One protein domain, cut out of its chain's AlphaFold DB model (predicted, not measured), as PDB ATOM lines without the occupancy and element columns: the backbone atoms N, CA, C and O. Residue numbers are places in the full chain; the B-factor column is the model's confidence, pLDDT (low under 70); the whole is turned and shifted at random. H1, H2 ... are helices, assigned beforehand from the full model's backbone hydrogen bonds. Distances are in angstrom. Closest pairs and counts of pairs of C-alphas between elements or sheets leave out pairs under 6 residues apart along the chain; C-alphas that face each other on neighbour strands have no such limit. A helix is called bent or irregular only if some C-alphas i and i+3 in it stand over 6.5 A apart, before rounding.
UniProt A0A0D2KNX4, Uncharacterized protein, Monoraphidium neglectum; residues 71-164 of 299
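AT A GLANCE: This is residues 71 to 164 of the 299 residues of an uncharacterized protein of Monoraphidium neglectum (UniProt A0A0D2KNX4). Two helices, the long H1 and the shorter H2, make a lopsided V that closes where H1 ends and H2 begins; the small helix H3 follows at the far end of H2, and a long stretch with no named helix, residues 140 to 164, runs from there back toward the side where H2 begins. Residues 71 to 81, before H1, run back along its first part, and residues 78 to 84, of which 82 to 84 belong to H1, stick out free. The printed part has 94 residues with three named helices, in the order H1, H2, H3, and no named strand; the class is all helix. It is loose, with a radius of gyration of the C-alphas of 16.0 A and spans of 48 by 32 by 23 A.

HOW THE PARTS SIT: The first helix is H1, residues 82 to 109, and a tight link of five residues leads to H2, residues 115 to 132. H1 and H2 touch, with 15 pairs of C-alphas within 8 A; the closest are those of Glu 104 and Ala 119, 5.6 A apart. H1 touches H2 with residues 96 to 108 alone, and H2 touches H1 with residues 115 to 123 alone. They run opposite ways at a steep tilt of 46 degrees. A tight link of two residues leads from H2 to H3, residues 135 to 139. H3 is apart from H1 and apart from H2. In H1 and H3 every O i to N i+4 pair is within hydrogen-bond range; in H2 12 of 14 are.

IN THESE COORDINATES: H1 begins at C-alpha 82, at (-12.790, 28.903, 29.133), and ends at C-alpha 109, at (27.240, 36.055, 27.268), 40.7 A from first to last C-alpha. H2 measures 25.1 A in the same way, from Trp 115 to Thr 132. It is irregular, but only just: C-alphas 117 and 120 are 6.6 A apart, and its line is a rough one. H3 runs from Pro 135 to Ala 139 and ends at C-alpha 139, at (6.916, 25.112, 51.775).

THE WHOLE: The two C-alphas farthest apart are those of His 81 and Asp 157, at 49.4 A, and the first and last printed C-alphas, those of Ala 71 and Ser 164, are 19.9 A apart. The printed part has no cut, and both links between helices are tight. The C-alphas of residues 140 to 164 lie 11 to 25 A from the mean of the C-alphas. The mean pLDDT of the printed part is 84.3; it is under 70 at residues 71 to 74, 135 to 139 and 141 to 142.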
ATOM      1  N   ALA A  71       3.216  23.729  26.727       60.38
ATOM      2  CA  ALA A  71       2.282  22.821  27.394       60.38
ATOM      3  C   ALA A  71       2.681  22.518  28.853       60.38
ATOM      4  O   ALA A  71       1.813  22.362  29.707       60.38
ATOM      5  N   GLY A  72       3.985  22.478  29.155       65.25
ATOM      6  CA  GLY A  72       4.484  22.264  30.518       65.25
ATOM      7  C   GLY A  72       4.262  23.471  31.433       65.25
ATOM      8  O   GLY A  72       4.040  23.300  32.627       65.25
ATOM      9  N   LEU A  73       4.262  24.683  30.869       65.62
ATOM     10  CA  LEU A  73       4.048  25.936  31.602       65.62
ATOM     11  C   LEU A  73       2.566  26.265  31.835       65.62
ATOM     12  O   LEU A  73       2.242  26.956  32.797       65.62
ATOM     13  N   ALA A  74       1.658  25.763  30.990       65.44
ATOM     14  CA  ALA A  74       0.218  25.990  31.133       65.44
ATOM     15  C   ALA A  74      -0.390  25.310  32.383       65.44
ATOM     16  O   ALA A  74      -1.442  25.733  32.874       65.44
ATOM     17  N   GLY A  75       0.284  24.287  32.925       73.56
ATOM     18  CA  GLY A  75      -0.148  23.556  34.116       73.56
ATOM     19  C   GLY A  75      -1.457  22.781  33.913       73.56
ATOM     20  O   GLY A  75      -1.851  22.469  32.791       73.56
ATOM     21  N   SER A  76      -2.147  22.448  35.010       75.81
ATOM     22  CA  SER A  76      -3.462  21.795  34.925       75.81
ATOM     23  C   SER A  76      -4.532  22.790  34.473       75.81
ATOM     24  O   SER A  76      -4.727  23.834  35.103       75.81
ATOM     25  N   LEU A  77      -5.232  22.443  33.391       77.88
ATOM     26  CA  LEU A  77      -6.325  23.227  32.805       77.88
ATOM     27  C   LEU A  77      -7.714  22.654  33.141       77.88
ATOM     28  O   LEU A  77      -8.731  23.241  32.777       77.88
ATOM     29  N   ALA A  78      -7.766  21.510  33.830       77.00
ATOM     30  CA  ALA A  78      -9.011  20.824  34.153       77.00
ATOM     31  C   ALA A  78      -9.854  21.634  35.154       77.00
ATOM     32  O   ALA A  78      -9.350  22.073  36.187       77.00
ATOM     33  N   GLY A  79     -11.143  21.808  34.851       77.75
ATOM     34  CA  GLY A  79     -12.108  22.479  35.733       77.75
ATOM     35  C   GLY A  79     -12.056  24.012  35.733       77.75
ATOM     36  O   GLY A  79     -12.704  24.630  36.571       77.75
ATOM     37  N   LEU A  80     -11.306  24.638  34.819       84.38
ATOM     38  CA  LEU A  80     -11.216  26.099  34.711       84.38
ATOM     39  C   LEU A  80     -12.207  26.672  33.692       84.38
ATOM     40  O   LEU A  80     -12.571  26.026  32.712       84.38
ATOM     41  N   HIS A  81     -12.597  27.929  33.906       88.19
ATOM     42  CA  HIS A  81     -13.433  28.678  32.968       88.19
ATOM     43  C   HIS A  81     -12.714  28.873  31.614       88.19
ATOM     44  O   HIS A  81     -11.516  29.175  31.619       88.19
ATOM     45  N   PRO A  82     -13.410  28.797  30.460       86.00
ATOM     46  CA  PRO A  82     -12.790  28.903  29.133       86.00
ATOM     47  C   PRO A  82     -11.897  30.137  28.927       86.00
ATOM     48  O   PRO A  82     -10.818  30.023  28.357       86.00
ATOM     49  N   LEU A  83     -12.285  31.303  29.458       87.31
ATOM     50  CA  LEU A  83     -11.451  32.518  29.385       87.31
ATOM     51  C   LEU A  83     -10.124  32.380  30.146       87.31
ATOM     52  O   LEU A  83      -9.090  32.860  29.691       87.31
ATOM     53  N   VAL A  84     -10.137  31.697  31.294       86.81
ATOM     54  CA  VAL A  84      -8.930  31.460  32.098       86.81
ATOM     55  C   VAL A  84      -8.004  30.485  31.378       86.81
ATOM     56  O   VAL A  84      -6.787  30.649  31.418       86.81
ATOM     57  N   VAL A  85      -8.574  29.491  30.690       86.12
ATOM     58  CA  VAL A  85      -7.810  28.554  29.861       86.12
ATOM     59  C   VAL A  85      -7.106  29.295  28.725       86.12
ATOM     60  O   VAL A  85      -5.897  29.135  28.573       86.12
ATOM     61  N   LEU A  86      -7.820  30.147  27.981       87.50
ATOM     62  CA  LEU A  86      -7.230  30.950  26.903       87.50
ATOM     63  C   LEU A  86      -6.089  31.832  27.416       87.50
ATOM     64  O   LEU A  86      -4.973  31.747  26.908       87.50
ATOM     65  N   HIS A  87      -6.334  32.592  28.486       87.88
ATOM     66  CA  HIS A  87      -5.317  33.470  29.057       87.88
ATOM     67  C   HIS A  87      -4.078  32.697  29.540       87.88
ATOM     68  O   HIS A  87      -2.947  33.128  29.320       87.88
ATOM     69  N   ARG A  88      -4.260  31.516  30.148       86.31
ATOM     70  CA  ARG A  88      -3.139  30.656  30.560       86.31
ATOM     71  C   ARG A  88      -2.322  30.148  29.381       86.31
ATOM     72  O   ARG A  88      -1.101  30.091  29.488       86.31
ATOM     73  N   LEU A  89      -2.968  29.772  28.281       88.88
ATOM     74  CA  LEU A  89      -2.275  29.297  27.083       88.88
ATOM     75  C   LEU A  89      -1.476  30.419  26.413       88.88
ATOM     76  O   LEU A  89      -0.315  30.214  26.058       88.88
ATOM     77  N   GLU A  90      -2.060  31.611  26.294       89.12
ATOM     78  CA  GLU A  90      -1.373  32.790  25.757       89.12
ATOM     79  C   GLU A  90      -0.176  33.185  26.621       89.12
ATOM     80  O   GLU A  90       0.929  33.389  26.108       89.12
ATOM     81  N   PHE A  91      -0.367  33.215  27.943       89.50
ATOM     82  CA  PHE A  91       0.708  33.469  28.891       89.50
ATOM     83  C   PHE A  91       1.811  32.414  28.783       89.50
ATOM     84  O   PHE A  91       2.986  32.764  28.691       89.50
ATOM     85  N   ALA A  92       1.461  31.127  28.728       88.00
ATOM     86  CA  ALA A  92       2.433  30.045  28.602       88.00
ATOM     87  C   ALA A  92       3.246  30.142  27.300       88.00
ATOM     88  O   ALA A  92       4.461  29.935  27.311       88.00
ATOM     89  N   ALA A  93       2.608  30.515  26.186       88.62
ATOM     90  CA  ALA A  93       3.289  30.744  24.915       88.62
ATOM     91  C   ALA A  93       4.231  31.961  24.971       88.62
ATOM     92  O   ALA A  93       5.352  31.909  24.453       88.62
ATOM     93  N   ALA A  94       3.806  33.052  25.613       91.06
ATOM     94  CA  ALA A  94       4.650  34.224  25.831       91.06
ATOM     95  C   ALA A  94       5.848  33.908  26.744       91.06
ATOM     96  O   ALA A  94       6.980  34.269  26.415       91.06
ATOM     97  N   ALA A  95       5.616  33.172  27.832       89.81
ATOM     98  CA  ALA A  95       6.634  32.752  28.787       89.81
ATOM     99  C   ALA A  95       7.672  31.815  28.153       89.81
ATOM    100  O   ALA A  95       8.868  32.035  28.329       89.81
ATOM    101  N   ALA A  96       7.249  30.827  27.355       88.19
ATOM    102  CA  ALA A  96       8.168  29.944  26.629       88.19
ATOM    103  C   ALA A  96       9.082  30.738  25.678       88.19
ATOM    104  O   ALA A  96      10.302  30.565  25.671       88.19
ATOM    105  N   ARG A  97       8.511  31.696  24.935       90.38
ATOM    106  CA  ARG A  97       9.278  32.575  24.041       90.38
ATOM    107  C   ARG A  97      10.283  33.438  24.804       90.38
ATOM    108  O   ARG A  97      11.403  33.626  24.330       90.38
ATOM    109  N   HIS A  98       9.887  33.964  25.963       92.25
ATOM    110  CA  HIS A  98      10.768  34.743  26.829       92.25
ATOM    111  C   HIS A  98      11.927  33.890  27.359       92.25
ATOM    112  O   HIS A  98      13.085  34.265  27.180       92.25
ATOM    113  N   LEU A  99      11.621  32.712  27.913       91.31
ATOM    114  CA  LEU A  99      12.603  31.765  28.443       91.31
ATOM    115  C   LEU A  99      13.647  31.385  27.394       91.31
ATOM    116  O   LEU A  99      14.845  31.408  27.677       91.31
ATOM    117  N   ARG A 100      13.209  31.090  26.166       90.75
ATOM    118  CA  ARG A 100      14.113  30.761  25.063       90.75
ATOM    119  C   ARG A 100      15.078  31.902  24.744       90.75
ATOM    120  O   ARG A 100      16.278  31.672  24.631       90.75
ATOM    121  N   ARG A 101      14.574  33.137  24.627       91.31
ATOM    122  CA  ARG A 101      15.414  34.319  24.351       91.31
ATOM    123  C   ARG A 101      16.431  34.555  25.464       91.31
ATOM    124  O   ARG A 101      17.597  34.795  25.168       91.31
ATOM    125  N   LEU A 102      15.999  34.433  26.715       93.00
ATOM    126  CA  LEU A 102      16.864  34.580  27.880       93.00
ATOM    127  C   LEU A 102      17.964  33.507  27.884       93.00
ATOM    128  O   LEU A 102      19.135  33.834  28.063       93.00
ATOM    129  N   ALA A 103      17.619  32.246  27.610       91.75
ATOM    130  CA  ALA A 103      18.599  31.166  27.499       91.75
ATOM    131  C   ALA A 103      19.631  31.439  26.390       91.75
ATOM    132  O   ALA A 103      20.827  31.265  26.604       91.75
ATOM    133  N   GLU A 104      19.195  31.915  25.221       92.12
ATOM    134  CA  GLU A 104      20.104  32.295  24.133       92.12
ATOM    135  C   GLU A 104      21.026  33.461  24.514       92.12
ATOM    136  O   GLU A 104      22.212  33.426  24.191       92.12
ATOM    137  N   GLN A 105      20.505  34.482  25.202       94.38
ATOM    138  CA  GLN A 105      21.290  35.627  25.667       94.38
ATOM    139  C   GLN A 105      22.365  35.198  26.671       94.38
ATOM    140  O   GLN A 105      23.530  35.545  26.486       94.38
ATOM    141  N   LEU A 106      22.000  34.394  27.674       93.62
ATOM    142  CA  LEU A 106      22.942  33.903  28.683       93.62
ATOM    143  C   LEU A 106      24.020  33.001  28.074       93.62
ATOM    144  O   LEU A 106      25.198  33.164  28.368       93.62
ATOM    145  N   LEU A 107      23.646  32.087  27.174       92.50
ATOM    146  CA  LEU A 107      24.618  31.202  26.521       92.50
ATOM    147  C   LEU A 107      25.607  31.966  25.628       92.50
ATOM    148  O   LEU A 107      26.747  31.531  25.476       92.50
ATOM    149  N   ARG A 108      25.180  33.085  25.028       92.25
ATOM    150  CA  ARG A 108      26.069  33.973  24.265       92.25
ATOM    151  C   ARG A 108      26.982  34.787  25.175       92.25
ATOM    152  O   ARG A 108      28.147  34.938  24.836       92.25
ATOM    153  N   ALA A 109      26.460  35.294  26.292       92.88
ATOM    154  CA  ALA A 109      27.240  36.055  27.268       92.88
ATOM    155  C   ALA A 109      28.363  35.209  27.891       92.88
ATOM    156  O   ALA A 109      29.467  35.703  28.079       92.88
ATOM    157  N   GLU A 110      28.100  33.923  28.129       92.25
ATOM    158  CA  GLU A 110      29.073  32.946  28.641       92.25
ATOM    159  C   GLU A 110      29.941  32.299  27.538       92.25
ATOM    160  O   GLU A 110      30.670  31.344  27.800       92.25
ATOM    161  N   GLU A 111      29.841  32.776  26.289       91.81
ATOM    162  CA  GLU A 111      30.626  32.313  25.132       91.81
ATOM    163  C   GLU A 111      30.595  30.784  24.904       91.81
ATOM    164  O   GLU A 111      31.572  30.163  24.474       91.81
ATOM    165  N   VAL A 112      29.447  30.142  25.155       86.94
ATOM    166  CA  VAL A 112      29.314  28.683  25.031       86.94
ATOM    167  C   VAL A 112      29.380  28.248  23.563       86.94
ATOM    168  O   VAL A 112      28.551  28.629  22.728       86.94
ATOM    169  N   ALA A 113      30.331  27.365  23.247       85.38
ATOM    170  CA  ALA A 113      30.432  26.742  21.931       85.38
ATOM    171  C   ALA A 113      29.137  25.981  21.584       85.38
ATOM    172  O   ALA A 113      28.661  25.138  22.345       85.38
ATOM    173  N   GLY A 114      28.548  26.277  20.423       85.69
ATOM    174  CA  GLY A 114      27.312  25.622  19.986       85.69
ATOM    175  C   GLY A 114      26.058  26.030  20.774       85.69
ATOM    176  O   GLY A 114      25.137  25.224  20.896       85.69
ATOM    177  N   TRP A 115      25.978  27.271  21.275       88.44
ATOM    178  CA  TRP A 115      24.818  27.796  22.023       88.44
ATOM    179  C   TRP A 115      23.452  27.528  21.363       88.44
ATOM    180  O   TRP A 115      22.467  27.301  22.060       88.44
ATOM    181  N   ARG A 116      23.380  27.491  20.023       88.44
ATOM    182  CA  ARG A 116      22.146  27.183  19.274       88.44
ATOM    183  C   ARG A 116      21.603  25.780  19.546       88.44
ATOM    184  O   ARG A 116      20.392  25.604  19.557       88.44
ATOM    185  N   ALA A 117      22.483  24.802  19.759       89.44
ATOM    186  CA  ALA A 117      22.093  23.436  20.103       89.44
ATOM    187  C   ALA A 117      21.693  23.323  21.584       89.44
ATOM    188  O   ALA A 117      20.791  22.566  21.930       89.44
ATOM    189  N   TRP A 118      22.329  24.110  22.457       90.31
ATOM    190  CA  TRP A 118      22.043  24.119  23.893       90.31
ATOM    191  C   TRP A 118      20.751  24.852  24.259       90.31
ATOM    192  O   TRP A 118      20.053  24.401  25.159       90.31
ATOM    193  N   ALA A 119      20.400  25.935  23.565       90.44
ATOM    194  CA  ALA A 119      19.210  26.734  23.864       90.44
ATOM    195  C   ALA A 119      17.904  25.909  23.978       90.44
ATOM    196  O   ALA A 119      17.271  25.974  25.034       90.44
ATOM    197  N   PRO A 120      17.510  25.079  22.986       91.06
ATOM    198  CA  PRO A 120      16.289  24.274  23.093       91.06
ATOM    199  C   PRO A 120      16.387  23.176  24.165       91.06
ATOM    200  O   PRO A 120      15.380  22.803  24.766       91.06
ATOM    201  N   VAL A 121      17.591  22.659  24.430       91.94
ATOM    202  CA  VAL A 121      17.820  21.646  25.471       91.94
ATOM    203  C   VAL A 121      17.636  22.257  26.858       91.94
ATOM    204  O   VAL A 121      16.921  21.693  27.681       91.94
ATOM    205  N   VAL A 122      18.242  23.418  27.114       91.56
ATOM    206  CA  VAL A 122      18.116  24.136  28.389       91.56
ATOM    207  C   VAL A 122      16.669  24.556  28.624       91.56
ATOM    208  O   VAL A 122      16.164  24.356  29.724       91.56
ATOM    209  N   GLU A 123      15.986  25.059  27.592       91.50
ATOM    210  CA  GLU A 123      14.555  25.388  27.643       91.50
ATOM    211  C   GLU A 123      13.725  24.175  28.094       91.50
ATOM    212  O   GLU A 123      12.996  24.250  29.087       91.50
ATOM    213  N   ARG A 124      13.893  23.027  27.424       92.06
ATOM    214  CA  ARG A 124      13.205  21.773  27.764       92.06
ATOM    215  C   ARG A 124      13.476  21.341  29.205       92.06
ATOM    216  O   ARG A 124      12.534  21.068  29.946       92.06
ATOM    217  N   LEU A 125      14.749  21.278  29.598       92.25
ATOM    218  CA  LEU A 125      15.161  20.815  30.926       92.25
ATOM    219  C   LEU A 125      14.691  21.753  32.038       92.25
ATOM    220  O   LEU A 125      14.334  21.281  33.112       92.25
ATOM    221  N   ALA A 126      14.677  23.065  31.794       91.00
ATOM    222  CA  ALA A 126      14.203  24.046  32.761       91.00
ATOM    223  C   ALA A 126      12.701  23.887  33.025       91.00
ATOM    224  O   ALA A 126      12.292  23.854  34.185       91.00
ATOM    225  N   VAL A 127      11.892  23.726  31.971       90.38
ATOM    226  CA  VAL A 127      10.446  23.489  32.110       90.38
ATOM    227  C   VAL A 127      10.176  22.159  32.812       90.38
ATOM    228  O   VAL A 127       9.356  22.100  33.727       90.38
ATOM    229  N   GLU A 128      10.889  21.099  32.428       90.00
ATOM    230  CA  GLU A 128      10.753  19.788  33.063       90.00
ATOM    231  C   GLU A 128      11.135  19.838  34.551       90.00
ATOM    232  O   GLU A 128      10.367  19.387  35.400       90.00
ATOM    233  N   ALA A 129      12.273  20.449  34.892       89.25
ATOM    234  CA  ALA A 129      12.720  20.584  36.275       89.25
ATOM    235  C   ALA A 129      11.755  21.440  37.113       89.25
ATOM    236  O   ALA A 129      11.413  21.051  38.231       89.25
ATOM    237  N   ALA A 130      11.252  22.552  36.569       87.12
ATOM    238  CA  ALA A 130      10.257  23.388  37.240       87.12
ATOM    239  C   ALA A 130       8.955  22.620  37.522       87.12
ATOM    240  O   ALA A 130       8.397  22.746  38.608       87.12
ATOM    241  N   GLY A 131       8.512  21.763  36.595       84.25
ATOM    242  CA  GLY A 131       7.346  20.900  36.799       84.25
ATOM    243  C   GLY A 131       7.540  19.828  37.878       84.25
ATOM    244  O   GLY A 131       6.565  19.394  38.492       84.25
ATOM    245  N   THR A 132       8.781  19.398  38.143       83.31
ATOM    246  CA  THR A 132       9.069  18.415  39.208       83.31
ATOM    247  C   THR A 132       9.081  19.015  40.613       83.31
ATOM    248  O   THR A 132       8.769  18.313  41.576       83.31
ATOM    249  N   VAL A 133       9.425  20.297  40.754       81.31
ATOM    250  CA  VAL A 133       9.483  20.966  42.059       81.31
ATOM    251  C   VAL A 133       8.105  21.518  42.394       81.31
ATOM    252  O   VAL A 133       7.671  22.517  41.835       81.31
ATOM    253  N   GLN A 134       7.410  20.882  43.336       74.06
ATOM    254  CA  GLN A 134       6.124  21.380  43.821       74.06
ATOM    255  C   GLN A 134       6.335  22.417  44.936       74.06
ATOM    256  O   GLN A 134       6.795  22.044  46.021       74.06
ATOM    257  N   PRO A 135       5.934  23.691  44.747       68.88
ATOM    258  CA  PRO A 135       6.114  24.736  45.759       68.88
ATOM    259  C   PRO A 135       5.421  24.412  47.090       68.88
ATOM    260  O   PRO A 135       5.945  24.715  48.157       68.88
ATOM    261  N   ALA A 136       4.277  23.722  47.045       66.75
ATOM    262  CA  ALA A 136       3.547  23.296  48.240       66.75
ATOM    263  C   ALA A 136       4.304  22.243  49.072       66.75
ATOM    264  O   ALA A 136       4.194  22.226  50.297       66.75
ATOM    265  N   ALA A 137       5.081  21.367  48.427       68.00
ATOM    266  CA  ALA A 137       5.951  20.418  49.120       68.00
ATOM    267  C   ALA A 137       7.218  21.113  49.647       68.00
ATOM    268  O   ALA A 137       7.653  20.820  50.758       68.00
ATOM    269  N   ALA A 138       7.754  22.079  48.894       66.56
ATOM    270  CA  ALA A 138       8.894  22.899  49.305       66.56
ATOM    271  C   ALA A 138       8.581  23.759  50.548       66.56
ATOM    272  O   ALA A 138       9.381  23.821  51.480       66.56
ATOM    273  N   ALA A 139       7.372  24.327  50.628       65.75
ATOM    274  CA  ALA A 139       6.916  25.112  51.775       65.75
ATOM    275  C   ALA A 139       6.912  24.317  53.096       65.75
ATOM    276  O   ALA A 139       7.199  24.880  54.149       65.75
ATOM    277  N   LYS A 140       6.664  22.996  53.058       70.00
ATOM    278  CA  LYS A 140       6.724  22.130  54.256       70.00
ATOM    279  C   LYS A 140       8.129  22.029  54.852       70.00
ATOM    280  O   LYS A 140       8.264  21.719  56.031       70.00
ATOM    281  N   HIS A 141       9.157  22.268  54.041       67.56
ATOM    282  CA  HIS A 141      10.556  22.230  54.454       67.56
ATOM    283  C   HIS A 141      11.133  23.625  54.741       67.56
ATOM    284  O   HIS A 141      12.313  23.724  55.052       67.56
ATOM    285  N   GLY A 142      10.316  24.686  54.668       68.12
ATOM    286  CA  GLY A 142      10.703  26.053  55.039       68.12
ATOM    287  C   GLY A 142      11.572  26.794  54.018       68.12
ATOM    288  O   GLY A 142      11.900  27.953  54.241       68.12
ATOM    289  N   GLU A 143      11.909  26.166  52.890       72.81
ATOM    290  CA  GLU A 143      12.799  26.723  51.871       72.81
ATOM    291  C   GLU A 143      12.061  26.784  50.527       72.81
ATOM    292  O   GLU A 143      11.718  25.747  49.954       72.81
ATOM    293  N   MET A 144      11.795  27.990  50.020       73.88
ATOM    294  CA  MET A 144      11.097  28.195  48.739       73.88
ATOM    295  C   MET A 144      12.063  28.305  47.547       73.88
ATOM    296  O   MET A 144      11.636  28.303  46.394       73.88
ATOM    297  N   ASP A 145      13.368  28.392  47.803       81.31
ATOM    298  CA  ASP A 145      14.365  28.574  46.754       81.31
ATOM    299  C   ASP A 145      14.591  27.265  45.956       81.31
ATOM    300  O   ASP A 145      14.996  26.240  46.524       81.31
ATOM    301  N   PRO A 146      14.375  27.266  44.621       81.75
ATOM    302  CA  PRO A 146      14.542  26.079  43.780       81.75
ATOM    303  C   PRO A 146      15.974  25.521  43.782       81.75
ATOM    304  O   PRO A 146      16.164  24.335  43.497       81.75
ATOM    305  N   ARG A 147      16.990  26.318  44.146       82.88
ATOM    306  CA  ARG A 147      18.404  25.895  44.195       82.88
ATOM    307  C   ARG A 147      18.680  24.810  45.241       82.88
ATOM    308  O   ARG A 147      19.652  24.055  45.117       82.88
ATOM    309  N   PHE A 148      17.823  24.682  46.253       81.38
ATOM    310  CA  PHE A 148      17.942  23.621  47.255       81.38
ATOM    311  C   PHE A 148      17.430  22.270  46.754       81.38
ATOM    312  O   PHE A 148      17.931  21.229  47.192       81.38
ATOM    313  N   TYR A 149      16.492  22.280  45.805       83.12
ATOM    314  CA  TYR A 149      15.843  21.081  45.269       83.12
ATOM    315  C   TYR A 149      16.464  20.625  43.950       83.12
ATOM    316  O   TYR A 149      16.621  19.427  43.720       83.12
ATOM    317  N   ILE A 150      16.885  21.567  43.107       88.25
ATOM    318  CA  ILE A 150      17.462  21.276  41.796       88.25
ATOM    319  C   ILE A 150      18.986  21.285  41.902       88.25
ATOM    320  O   ILE A 150      19.603  22.262  42.328       88.25
ATOM    321  N   LYS A 151      19.625  20.189  41.481       89.12
ATOM    322  CA  LYS A 151      21.084  20.118  41.339       89.12
ATOM    323  C   LYS A 151      21.453  19.767  39.910       89.12
ATOM    324  O   LYS A 151      21.222  18.647  39.467       89.12
ATOM    325  N   VAL A 152      22.104  20.699  39.225       91.38
ATOM    326  CA  VAL A 152      22.687  20.431  37.909       91.38
ATOM    327  C   VAL A 152      23.990  19.660  38.091       91.38
ATOM    328  O   VAL A 152      24.863  20.058  38.870       91.38
ATOM    329  N   LYS A 153      24.120  18.541  37.376       89.94
ATOM    330  CA  LYS A 153      25.351  17.759  37.307       89.94
ATOM    331  C   LYS A 153      25.805  17.610  35.873       89.94
ATOM    332  O   LYS A 153      25.081  17.088  35.038       89.94
ATOM    333  N   ARG A 154      27.048  18.019  35.631       88.44
ATOM    334  CA  ARG A 154      27.746  17.747  34.383       88.44
ATOM    335  C   ARG A 154      28.434  16.391  34.481       88.44
ATOM    336  O   ARG A 154      29.185  16.151  35.427       88.44
ATOM    337  N   ILE A 155      28.195  15.544  33.490       88.06
ATOM    338  CA  ILE A 155      28.959  14.319  33.264       88.06
ATOM    339  C   ILE A 155      29.934  14.646  32.126       88.06
ATOM    340  O   ILE A 155      29.474  14.952  31.025       88.06
ATOM    341  N   PRO A 156      31.251  14.722  32.388       82.62
ATOM    342  CA  PRO A 156      32.226  14.998  31.340       82.62
ATOM    343  C   PRO A 156      32.308  13.822  30.359       82.62
ATOM    344  O   PRO A 156      31.973  12.693  30.712       82.62
ATOM    345  N   ASP A 157      32.754  14.117  29.138       75.81
ATOM    346  CA  ASP A 157      33.156  13.125  28.129       75.81
ATOM    347  C   ASP A 157      32.061  12.137  27.686       75.81
ATOM    348  O   ASP A 157      32.352  11.080  27.130       75.81
ATOM    349  N   SER A 158      30.789  12.486  27.897       70.25
ATOM    350  CA  SER A 158      29.646  11.644  27.549       70.25
ATOM    351  C   SER A 158      28.561  12.432  26.817       70.25
ATOM    352  O   SER A 158      27.953  13.337  27.386       70.25
ATOM    353  N   GLY A 159      28.259  11.997  25.592       79.19
ATOM    354  CA  GLY A 159      27.025  12.318  24.872       79.19
ATOM    355  C   GLY A 159      26.975  13.675  24.164       79.19
ATOM    356  O   GLY A 159      27.923  14.456  24.143       79.19
ATOM    357  N   THR A 160      25.824  13.929  23.543       86.19
ATOM    358  CA  THR A 160      25.451  15.204  22.915       86.19
ATOM    359  C   THR A 160      24.579  16.021  23.875       86.19
ATOM    360  O   THR A 160      24.004  15.444  24.805       86.19
ATOM    361  N   PRO A 161      24.406  17.343  23.672       85.62
ATOM    362  CA  PRO A 161      23.502  18.154  24.495       85.62
ATOM    363  C   PRO A 161      22.110  17.523  24.649       85.62
ATOM    364  O   PRO A 161      21.554  17.498  25.744       85.62
ATOM    365  N   GLU A 162      21.594  16.918  23.579       87.12
ATOM    366  CA  GLU A 162      20.283  16.262  23.524       87.12
ATOM    367  C   GLU A 162      20.121  15.098  24.511       87.12
ATOM    368  O   GLU A 162      19.007  14.881  24.991       87.12
ATOM    369  N   SER A 163      21.220  14.408  24.854       88.75
ATOM    370  CA  SER A 163      21.254  13.300  25.824       88.75
ATOM    371  C   SER A 163      21.066  13.743  27.282       88.75
ATOM    372  O   SER A 163      20.893  12.912  28.176       88.75
ATOM    373  N   SER A 164      21.061  15.054  27.533       90.69
ATOM    374  CA  SER A 164      20.783  15.617  28.852       90.69
ATOM    375  C   SER A 164      19.322  15.377  29.241       90.69
ATOM    376  O   SER A 164      18.402  15.676  28.471       90.69
TER     377      SER A 164